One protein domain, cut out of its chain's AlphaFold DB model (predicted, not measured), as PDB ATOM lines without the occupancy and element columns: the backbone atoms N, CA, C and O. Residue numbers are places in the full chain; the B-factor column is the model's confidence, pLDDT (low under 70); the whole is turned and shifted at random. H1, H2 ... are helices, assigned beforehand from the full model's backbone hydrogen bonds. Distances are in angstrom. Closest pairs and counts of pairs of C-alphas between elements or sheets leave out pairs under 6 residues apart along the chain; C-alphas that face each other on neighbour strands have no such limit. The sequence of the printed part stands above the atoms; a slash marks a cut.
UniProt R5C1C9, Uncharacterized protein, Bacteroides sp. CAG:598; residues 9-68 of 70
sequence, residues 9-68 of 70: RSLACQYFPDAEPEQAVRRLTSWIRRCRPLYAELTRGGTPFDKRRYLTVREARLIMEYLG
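AT A GLANCE: This is residues 9 to 68 of the 70 residues of an uncharacterized protein of Bacteroides sp. CAG:598 (UniProt R5C1C9). H2, the longest helix, makes one side of a small helical body; H1 packs across its first part, and a helical hairpin of H3 and H4 sits at its other end, with H4 folding back towards H1. The 60 printed residues hold four named helices, H1 to H4 in order, and no named strand: all helix. The whole is compact, with a radius of gyration of the C-alphas of 10.7 A and spans of 31 by 22 by 21 A.

HOW THE PARTS SIT: H1, residues 9 to 15, touches H2, residues 21 to 34; the closest C-alphas, of Ala 12 and Ala 24, are 5.1 A apart. Their lines are only just about perpendicular, at 73 degrees. H3, residues 36 to 43, and H4, residues 57 to 67, form a hairpin, opposite ways at a shallow tilt of 9 degrees; their closest C-alphas, of Leu 42 and Glu 59, are 6.4 A apart. H2, with residues 32 to 33 alone, only just touches H3, only at the corner, with 3 pairs of C-alphas within 8 A; the closest are Arg 33 and Tyr 39, 5.6 A. H1 and H3 are apart. In H1, H2, H3 and H4 every O i to N i+4 pair is within hydrogen-bond range.

IN THESE COORDINATES: H1 begins at C-alpha 9 (-26.311, 1.483, 9.816) and measures 10.0 A, H2 20.0 A, H3 10.4 A and H4 15.3 A, ending at C-alpha 67 (-27.604, -13.382, 5.015).

THE WHOLE: The C-alphas farthest apart, of Asp 18 and Gly 46, are 32.7 A apart. The printed part has no cut; the link from H3 to H4, residues 44 to 56, is long. No printed residue is under pLDDT 70.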
ATOM      1  N   ARG A   9     -26.420   1.474   8.350       92.25
ATOM      2  CA  ARG A   9     -26.311   1.483   9.816       92.25
ATOM      3  C   ARG A   9     -27.525   0.852  10.486       92.25
ATOM      4  O   ARG A   9     -27.337  -0.030  11.307       92.25
ATOM      5  N   SER A  10     -28.738   1.269  10.125       91.81
ATOM      6  CA  SER A  10     -29.958   0.701  10.713       91.81
ATOM      7  C   SER A  10     -30.031  -0.804  10.492       91.81
ATOM      8  O   SER A  10     -30.329  -1.530  11.429       91.81
ATOM      9  N   LEU A  11     -29.724  -1.267   9.277       91.56
ATOM     10  CA  LEU A  11     -29.722  -2.693   8.968       91.56
ATOM     11  C   LEU A  11     -28.624  -3.423   9.751       91.56
ATOM     12  O   LEU A  11     -28.882  -4.447  10.363       91.56
ATOM     13  N   ALA A  12     -27.413  -2.867   9.807       93.50
ATOM     14  CA  ALA A  12     -26.322  -3.465  10.566       93.50
ATOM     15  C   ALA A  12     -26.629  -3.602  12.063       93.50
ATOM     16  O   ALA A  12     -26.300  -4.627  12.647       93.50
ATOM     17  N   CYS A  13     -27.266  -2.602  12.674       94.25
ATOM     18  CA  CYS A  13     -27.674  -2.662  14.077       94.25
ATOM     19  C   CYS A  13     -28.790  -3.687  14.331       94.25
ATOM     20  O   CYS A  13     -28.907  -4.154  15.453       94.25
ATOM     21  N   GLN A  14     -29.590  -4.048  13.319       93.25
ATOM     22  CA  GLN A  14     -30.545  -5.156  13.440       93.25
ATOM     23  C   GLN A  14     -29.810  -6.502  13.471       93.25
ATOM     24  O   GLN A  14     -30.053  -7.287  14.371       93.25
ATOM     25  N   TYR A  15     -28.852  -6.729  12.563       93.69
ATOM     26  CA  TYR A  15     -28.054  -7.971  12.541       93.69
ATOM     27  C   TYR A  15     -27.121  -8.135  13.745       93.69
ATOM     28  O   TYR A  15     -26.742  -9.249  14.101       93.69
ATOM     29  N   PHE A  16     -26.657  -7.024  14.314       94.25
ATOM     30  CA  PHE A  16     -25.683  -7.015  15.401       94.25
ATOM     31  C   PHE A  16     -26.152  -6.068  16.514       94.25
ATOM     32  O   PHE A  16     -25.539  -5.011  16.693       94.25
ATOM     33  N   PRO A  17     -27.227  -6.417  17.247       93.75
ATOM     34  CA  PRO A  17     -27.808  -5.542  18.267       93.75
ATOM     35  C   PRO A  17     -26.862  -5.304  19.451       93.75
ATOM     36  O   PRO A  17     -26.880  -4.227  20.036       93.75
ATOM     37  N   ASP A  18     -25.981  -6.262  19.750       94.19
ATOM     38  CA  ASP A  18     -24.993  -6.167  20.836       94.19
ATOM     39  C   ASP A  18     -23.718  -5.395  20.450       94.19
ATOM     40  O   ASP A  18     -22.799  -5.254  21.257       94.19
ATOM     41  N   ALA A  19     -23.599  -4.947  19.196       93.94
ATOM     42  CA  ALA A  19     -22.408  -4.267  18.703       93.94
ATOM     43  C   ALA A  19     -22.626  -2.758  18.585       93.94
ATOM     44  O   ALA A  19     -23.644  -2.294  18.071       93.94
ATOM     45  N   GLU A  20     -21.588  -1.990  18.930       95.06
ATOM     46  CA  GLU A  20     -21.556  -0.553  18.660       95.06
ATOM     47  C   GLU A  20     -21.856  -0.266  17.176       95.06
ATOM     48  O   GLU A  20     -21.345  -0.982  16.304       95.06
ATOM     49  N   PRO A  21     -22.618   0.792  16.833       92.38
ATOM     50  CA  PRO A  21     -23.116   1.008  15.472       92.38
ATOM     51  C   PRO A  21     -22.039   1.004  14.380       92.38
ATOM     52  O   PRO A  21     -22.274   0.550  13.257       92.38
ATOM     53  N   GLU A  22     -20.840   1.506  14.677       93.00
ATOM     54  CA  GLU A  22     -19.711   1.460  13.744       93.00
ATOM     55  C   GLU A  22     -19.164   0.042  13.557       93.00
ATOM     56  O   GLU A  22     -18.869  -0.365  12.430       93.00
ATOM     57  N   GLN A  23     -19.069  -0.734  14.637       95.88
ATOM     58  CA  GLN A  23     -18.637  -2.130  14.588       95.88
ATOM     59  C   GLN A  23     -19.670  -3.001  13.874       95.88
ATOM     60  O   GLN A  23     -19.290  -3.818  13.034       95.88
ATOM     61  N   ALA A  24     -20.960  -2.768  14.117       95.38
ATOM     62  CA  ALA A  24     -22.052  -3.413  13.400       95.38
ATOM     63  C   ALA A  24     -21.921  -3.191  11.884       95.38
ATOM     64  O   ALA A  24     -21.928  -4.144  11.104       95.38
ATOM     65  N   VAL A  25     -21.717  -1.942  11.440       94.38
ATOM     66  CA  VAL A  25     -21.546  -1.625  10.009       94.38
ATOM     67  C   VAL A  25     -20.303  -2.291   9.422       94.38
ATOM     68  O   VAL A  25     -20.360  -2.811   8.303       94.38
ATOM     69  N   ARG A  26     -19.179  -2.292  10.150       94.62
ATOM     70  CA  ARG A  26     -17.934  -2.946   9.709       94.62
ATOM     71  C   ARG A  26     -18.123  -4.454   9.573       94.62
ATOM     72  O   ARG A  26     -17.721  -5.015   8.552       94.62
ATOM     73  N   ARG A  27     -18.777  -5.091  10.548       95.12
ATOM     74  CA  ARG A  27     -19.127  -6.516  10.521       95.12
ATOM     75  C   ARG A  27     -20.033  -6.843   9.342       95.12
ATOM     76  O   ARG A  27     -19.648  -7.682   8.533       95.12
ATOM     77  N   LEU A  28     -21.147  -6.124   9.176       94.62
ATOM     78  CA  LEU A  28     -22.073  -6.333   8.058       94.62
ATOM     79  C   LEU A  28     -21.357  -6.173   6.711       94.62
ATOM     80  O   LEU A  28     -21.466  -7.027   5.840       94.62
ATOM     81  N   THR A  29     -20.561  -5.114   6.554       93.38
ATOM     82  CA  THR A  29     -19.817  -4.864   5.310       93.38
ATOM     83  C   THR A  29     -18.813  -5.983   5.019       93.38
ATOM     84  O   THR A  29     -18.691  -6.415   3.876       93.38
ATOM     85  N   SER A  30     -18.105  -6.477   6.037       94.25
ATOM     86  CA  SER A  30     -17.181  -7.608   5.895       94.25
ATOM     87  C   SER A  30     -17.918  -8.893   5.511       94.25
ATOM     88  O   SER A  30     -17.472  -9.619   4.624       94.25
ATOM     89  N   TRP A  31     -19.076  -9.145   6.120       94.69
ATOM     90  CA  TRP A  31     -19.883 -10.330   5.843       94.69
ATOM     91  C   TRP A  31     -20.432 -10.323   4.413       94.69
ATOM     92  O   TRP A  31     -20.246 -11.291   3.678       94.69
ATOM     93  N   ILE A  32     -20.965  -9.178   3.975       93.88
ATOM     94  CA  ILE A  32     -21.400  -8.953   2.594       93.88
ATOM     95  C   ILE A  32     -20.232  -9.144   1.618       93.88
ATOM     96  O   ILE A  32     -20.381  -9.846   0.628       93.88
ATOM     97  N   ARG A  33     -19.046  -8.582   1.896       92.19
ATOM     98  CA  ARG A  33     -17.857  -8.738   1.031       92.19
ATOM     99  C   ARG A  33     -17.378 -10.187   0.913       92.19
ATOM    100  O   ARG A  33     -16.840 -10.564  -0.125       92.19
ATOM    101  N   ARG A  34     -17.547 -10.994   1.965       93.69
ATOM    102  CA  ARG A  34     -17.257 -12.439   1.928       93.69
ATOM    103  C   ARG A  34     -18.271 -13.184   1.061       93.69
ATOM    104  O   ARG A  34     -17.893 -14.123   0.364       93.69
ATOM    105  N   CYS A  35     -19.522 -12.728   1.038       94.38
ATOM    106  CA  CYS A  35     -20.547 -13.213   0.124       94.38
ATOM    107  C   CYS A  35     -20.395 -12.568  -1.267       94.38
ATOM    108  O   CYS A  35     -21.111 -11.639  -1.641       94.38
ATOM    109  N   ARG A  36     -19.440 -13.076  -2.059       91.94
ATOM    110  CA  ARG A  36     -19.156 -12.593  -3.425       91.94
ATOM    111  C   ARG A  36     -20.394 -12.412  -4.325       91.94
ATOM    112  O   ARG A  36     -20.452 -11.360  -4.960       91.94
ATOM    113  N   PRO A  37     -21.368 -13.348  -4.401       93.44
ATOM    114  CA  PRO A  37     -22.546 -13.155  -5.253       93.44
ATOM    115  C   PRO A  37     -23.413 -11.975  -4.794       93.44
ATOM    116  O   PRO A  37     -23.784 -11.137  -5.613       93.44
ATOM    117  N   LEU A  38     -23.643 -11.836  -3.484       94.31
ATOM    118  CA  LEU A  38     -24.366 -10.694  -2.923       94.31
ATOM    119  C   LEU A  38     -23.632  -9.380  -3.210       94.31
ATOM    120  O   LEU A  38     -24.233  -8.406  -3.658       94.31
ATOM    121  N   TYR A  39     -22.320  -9.342  -2.970       93.69
ATOM    122  CA  TYR A  39     -21.527  -8.138  -3.202       93.69
ATOM    123  C   TYR A  39     -21.532  -7.722  -4.680       93.69
ATOM    124  O   TYR A  39     -21.637  -6.528  -4.968       93.69
ATOM    125  N   ALA A  40     -21.468  -8.677  -5.611       92.38
ATOM    126  CA  ALA A  40     -21.563  -8.412  -7.045       92.38
ATOM    127  C   ALA A  40     -22.920  -7.790  -7.414       92.38
ATOM    128  O   ALA A  40     -22.959  -6.756  -8.082       92.38
ATOM    129  N   GLU A  41     -24.023  -8.338  -6.905       93.06
ATOM    130  CA  GLU A  41     -25.363  -7.802  -7.170       93.06
ATOM    131  C   GLU A  41     -25.566  -6.398  -6.580       93.06
ATOM    132  O   GLU A  41     -26.120  -5.515  -7.240       93.06
ATOM    133  N   LEU A  42     -25.044  -6.146  -5.374       91.00
ATOM    134  CA  LEU A  42     -25.091  -4.825  -4.735       91.00
ATOM    135  C   LEU A  42     -24.211  -3.784  -5.449       91.00
ATOM    136  O   LEU A  42     -24.478  -2.585  -5.372       91.00
ATOM    137  N   THR A  43     -23.159  -4.217  -6.150       90.62
ATOM    138  CA  THR A  43     -22.234  -3.336  -6.890       90.62
ATOM    139  C   THR A  43     -22.525  -3.250  -8.388       90.62
ATOM    140  O   THR A  43     -21.916  -2.429  -9.076       90.62
ATOM    141  N   ARG A  44     -23.517  -3.997  -8.892       87.00
ATOM    142  CA  ARG A  44     -23.889  -4.068 -10.317       87.00
ATOM    143  C   ARG A  44     -24.207  -2.708 -10.953       87.00
ATOM    144  O   ARG A  44     -24.042  -2.534 -12.152       87.00
ATOM    145  N   GLY A  45     -24.618  -1.721 -10.155       77.75
ATOM    146  CA  GLY A  45     -24.859  -0.337 -10.591       77.75
ATOM    147  C   GLY A  45     -23.611   0.554 -10.682       77.75
ATOM    148  O   GLY A  45     -23.751   1.773 -10.702       77.75
ATOM    149  N   GLY A  46     -22.401  -0.013 -10.644       78.38
ATOM    150  CA  GLY A  46     -21.134   0.692 -10.881       78.38
ATOM    151  C   GLY A  46     -20.573   1.487  -9.695       78.38
ATOM    152  O   GLY A  46     -19.387   1.804  -9.683       78.38
ATOM    153  N   THR A  47     -21.365   1.782  -8.657       79.19
ATOM    154  CA  THR A  47     -20.822   2.336  -7.404       79.19
ATOM    155  C   THR A  47     -20.651   1.238  -6.355       79.19
ATOM    156  O   THR A  47     -21.584   0.461  -6.138       79.19
ATOM    157  N   PRO A  48     -19.525   1.226  -5.622       81.00
ATOM    158  CA  PRO A  48     -19.344   0.335  -4.487       81.00
ATOM    159  C   PRO A  48     -20.430   0.529  -3.425       81.00
ATOM    160  O   PRO A  48     -20.670   1.648  -2.962       81.00
ATOM    161  N   PHE A  49     -21.037  -0.575  -2.994       83.25
ATOM    162  CA  PHE A  49     -22.046  -0.619  -1.938       83.25
ATOM    163  C   PHE A  49     -21.566   0.063  -0.646       83.25
ATOM    164  O   PHE A  49     -22.275   0.865  -0.042       83.25
ATOM    165  N   ASP A  50     -20.322  -0.203  -0.244       83.06
ATOM    166  CA  ASP A  50     -19.754   0.288   1.015       83.06
ATOM    167  C   ASP A  50     -19.423   1.787   1.041       83.06
ATOM    168  O   ASP A  50     -19.181   2.338   2.120       83.06
ATOM    169  N   LYS A  51     -19.495   2.470  -0.106       84.25
ATOM    170  CA  LYS A  51     -19.403   3.933  -0.187       84.25
ATOM    171  C   LYS A  51     -20.757   4.620   0.003       84.25
ATOM    172  O   LYS A  51     -20.807   5.835   0.172       84.25
ATOM    173  N   ARG A  52     -21.860   3.864   0.004       86.19
ATOM    174  CA  ARG A  52     -23.223   4.391   0.141       86.19
ATOM    175  C   ARG A  52     -23.711   4.281   1.592       86.19
ATOM    176  O   ARG A  52     -23.382   3.346   2.333       86.19
ATOM    177  N   ARG A  53     -24.494   5.278   2.023       86.56
ATOM    178  CA  ARG A  53     -25.157   5.298   3.343       86.56
ATOM    179  C   ARG A  53     -26.555   4.686   3.289       86.56
ATOM    180  O   ARG A  53     -26.941   3.957   4.205       86.56
ATOM    181  N   TYR A  54     -27.299   5.032   2.246       88.81
ATOM    182  CA  TYR A  54     -28.674   4.606   2.035       88.81
ATOM    183  C   TYR A  54     -28.711   3.338   1.200       88.81
ATOM    184  O   TYR A  54     -27.907   3.173   0.282       88.81
ATOM    185  N   LEU A  55     -29.652   2.474   1.549       86.69
ATOM    186  CA  LEU A  55     -29.995   1.270   0.824       86.69
ATOM    187  C   LEU A  55     -31.358   1.482   0.188       86.69
ATOM    188  O   LEU A  55     -32.289   1.999   0.810       86.69
ATOM    189  N   THR A  56     -31.484   1.050  -1.053       87.81
ATOM    190  CA  THR A  56     -32.793   0.833  -1.653       87.81
ATOM    191  C   THR A  56     -33.485  -0.337  -0.952       87.81
ATOM    192  O   THR A  56     -32.839  -1.237  -0.412       87.81
ATOM    193  N   VAL A  57     -34.820  -0.370  -1.001       87.50
ATOM    194  CA  VAL A  57     -35.607  -1.498  -0.463       87.50
ATOM    195  C   VAL A  57     -35.167  -2.824  -1.092       87.50
ATOM    196  O   VAL A  57     -35.117  -3.845  -0.412       87.50
ATOM    197  N   ARG A  58     -34.793  -2.802  -2.378       88.75
ATOM    198  CA  ARG A  58     -34.305  -3.983  -3.094       88.75
ATOM    199  C   ARG A  58     -32.955  -4.464  -2.563       88.75
ATOM    200  O   ARG A  58     -32.801  -5.656  -2.350       88.75
ATOM    201  N   GLU A  59     -32.007  -3.560  -2.314       90.19
ATOM    202  CA  GLU A  59     -30.706  -3.918  -1.723       90.19
ATOM    203  C   GLU A  59     -30.867  -4.462  -0.297       90.19
ATOM    204  O   GLU A  59     -30.220  -5.443   0.051       90.19
ATOM    205  N   ALA A  60     -31.745  -3.868   0.519       90.56
ATOM    206  CA  ALA A  60     -32.010  -4.359   1.871       90.56
ATOM    207  C   ALA A  60     -32.608  -5.775   1.863       90.56
ATOM    208  O   ALA A  60     -32.132  -6.633   2.603       90.56
ATOM    209  N   ARG A  61     -33.590  -6.036   0.988       91.00
ATOM    210  CA  ARG A  61     -34.152  -7.380   0.797       91.00
ATOM    211  C   ARG A  61     -33.103  -8.375   0.335       91.00
ATOM    212  O   ARG A  61     -32.976  -9.421   0.948       91.00
ATOM    213  N   LEU A  62     -32.300  -8.007  -0.657       92.69
ATOM    214  CA  LEU A  62     -31.248  -8.876  -1.166       92.69
ATOM    215  C   LEU A  62     -30.257  -9.272  -0.062       92.69
ATOM    216  O   LEU A  62     -29.832 -10.419   0.016       92.69
ATOM    217  N   ILE A  63     -29.904  -8.338   0.825       93.31
ATOM    218  CA  ILE A  63     -29.052  -8.642   1.979       93.31
ATOM    219  C   ILE A  63     -29.733  -9.661   2.904       93.31
ATOM    220  O   ILE A  63     -29.073 -10.615   3.298       93.31
ATOM    221  N   MET A  64     -31.026  -9.499   3.205       93.44
ATOM    222  CA  MET A  64     -31.799 -10.451   4.024       93.44
ATOM    223  C   MET A  64     -31.952 -11.822   3.356       93.44
ATOM    224  O   MET A  64     -31.843 -12.843   4.019       93.44
ATOM    225  N   GLU A  65     -32.138 -11.873   2.039       93.81
ATOM    226  CA  GLU A  65     -32.245 -13.134   1.292       93.81
ATOM    227  C   GLU A  65     -30.935 -13.935   1.326       93.81
ATOM    228  O   GLU A  65     -30.960 -15.160   1.407       93.81
ATOM    229  N   TYR A  66     -29.786 -13.254   1.285       94.31
ATOM    230  CA  TYR A  66     -28.475 -13.909   1.284       94.31
ATOM    231  C   TYR A  66     -27.896 -14.162   2.682       94.31
ATOM    232  O   TYR A  66     -27.135 -15.115   2.846       94.31
ATOM    233  N   LEU A  67     -28.167 -13.292   3.660       92.44
ATOM    234  CA  LEU A  67     -27.604 -13.382   5.015       92.44
ATOM    235  C   LEU A  67     -28.604 -13.887   6.068       92.44
ATOM    236  O   LEU A  67     -28.173 -14.210   7.173       92.44
ATOM    237  N   GLY A  68     -29.892 -13.991   5.733       91.31
ATOM    238  CA  GLY A  68     -30.984 -14.306   6.660       91.31
ATOM    239  C   GLY A  68     -31.676 -13.057   7.209       91.31
ATOM    240  O   GLY A  68     -31.157 -11.950   7.104       91.31
TER     241      GLY A  68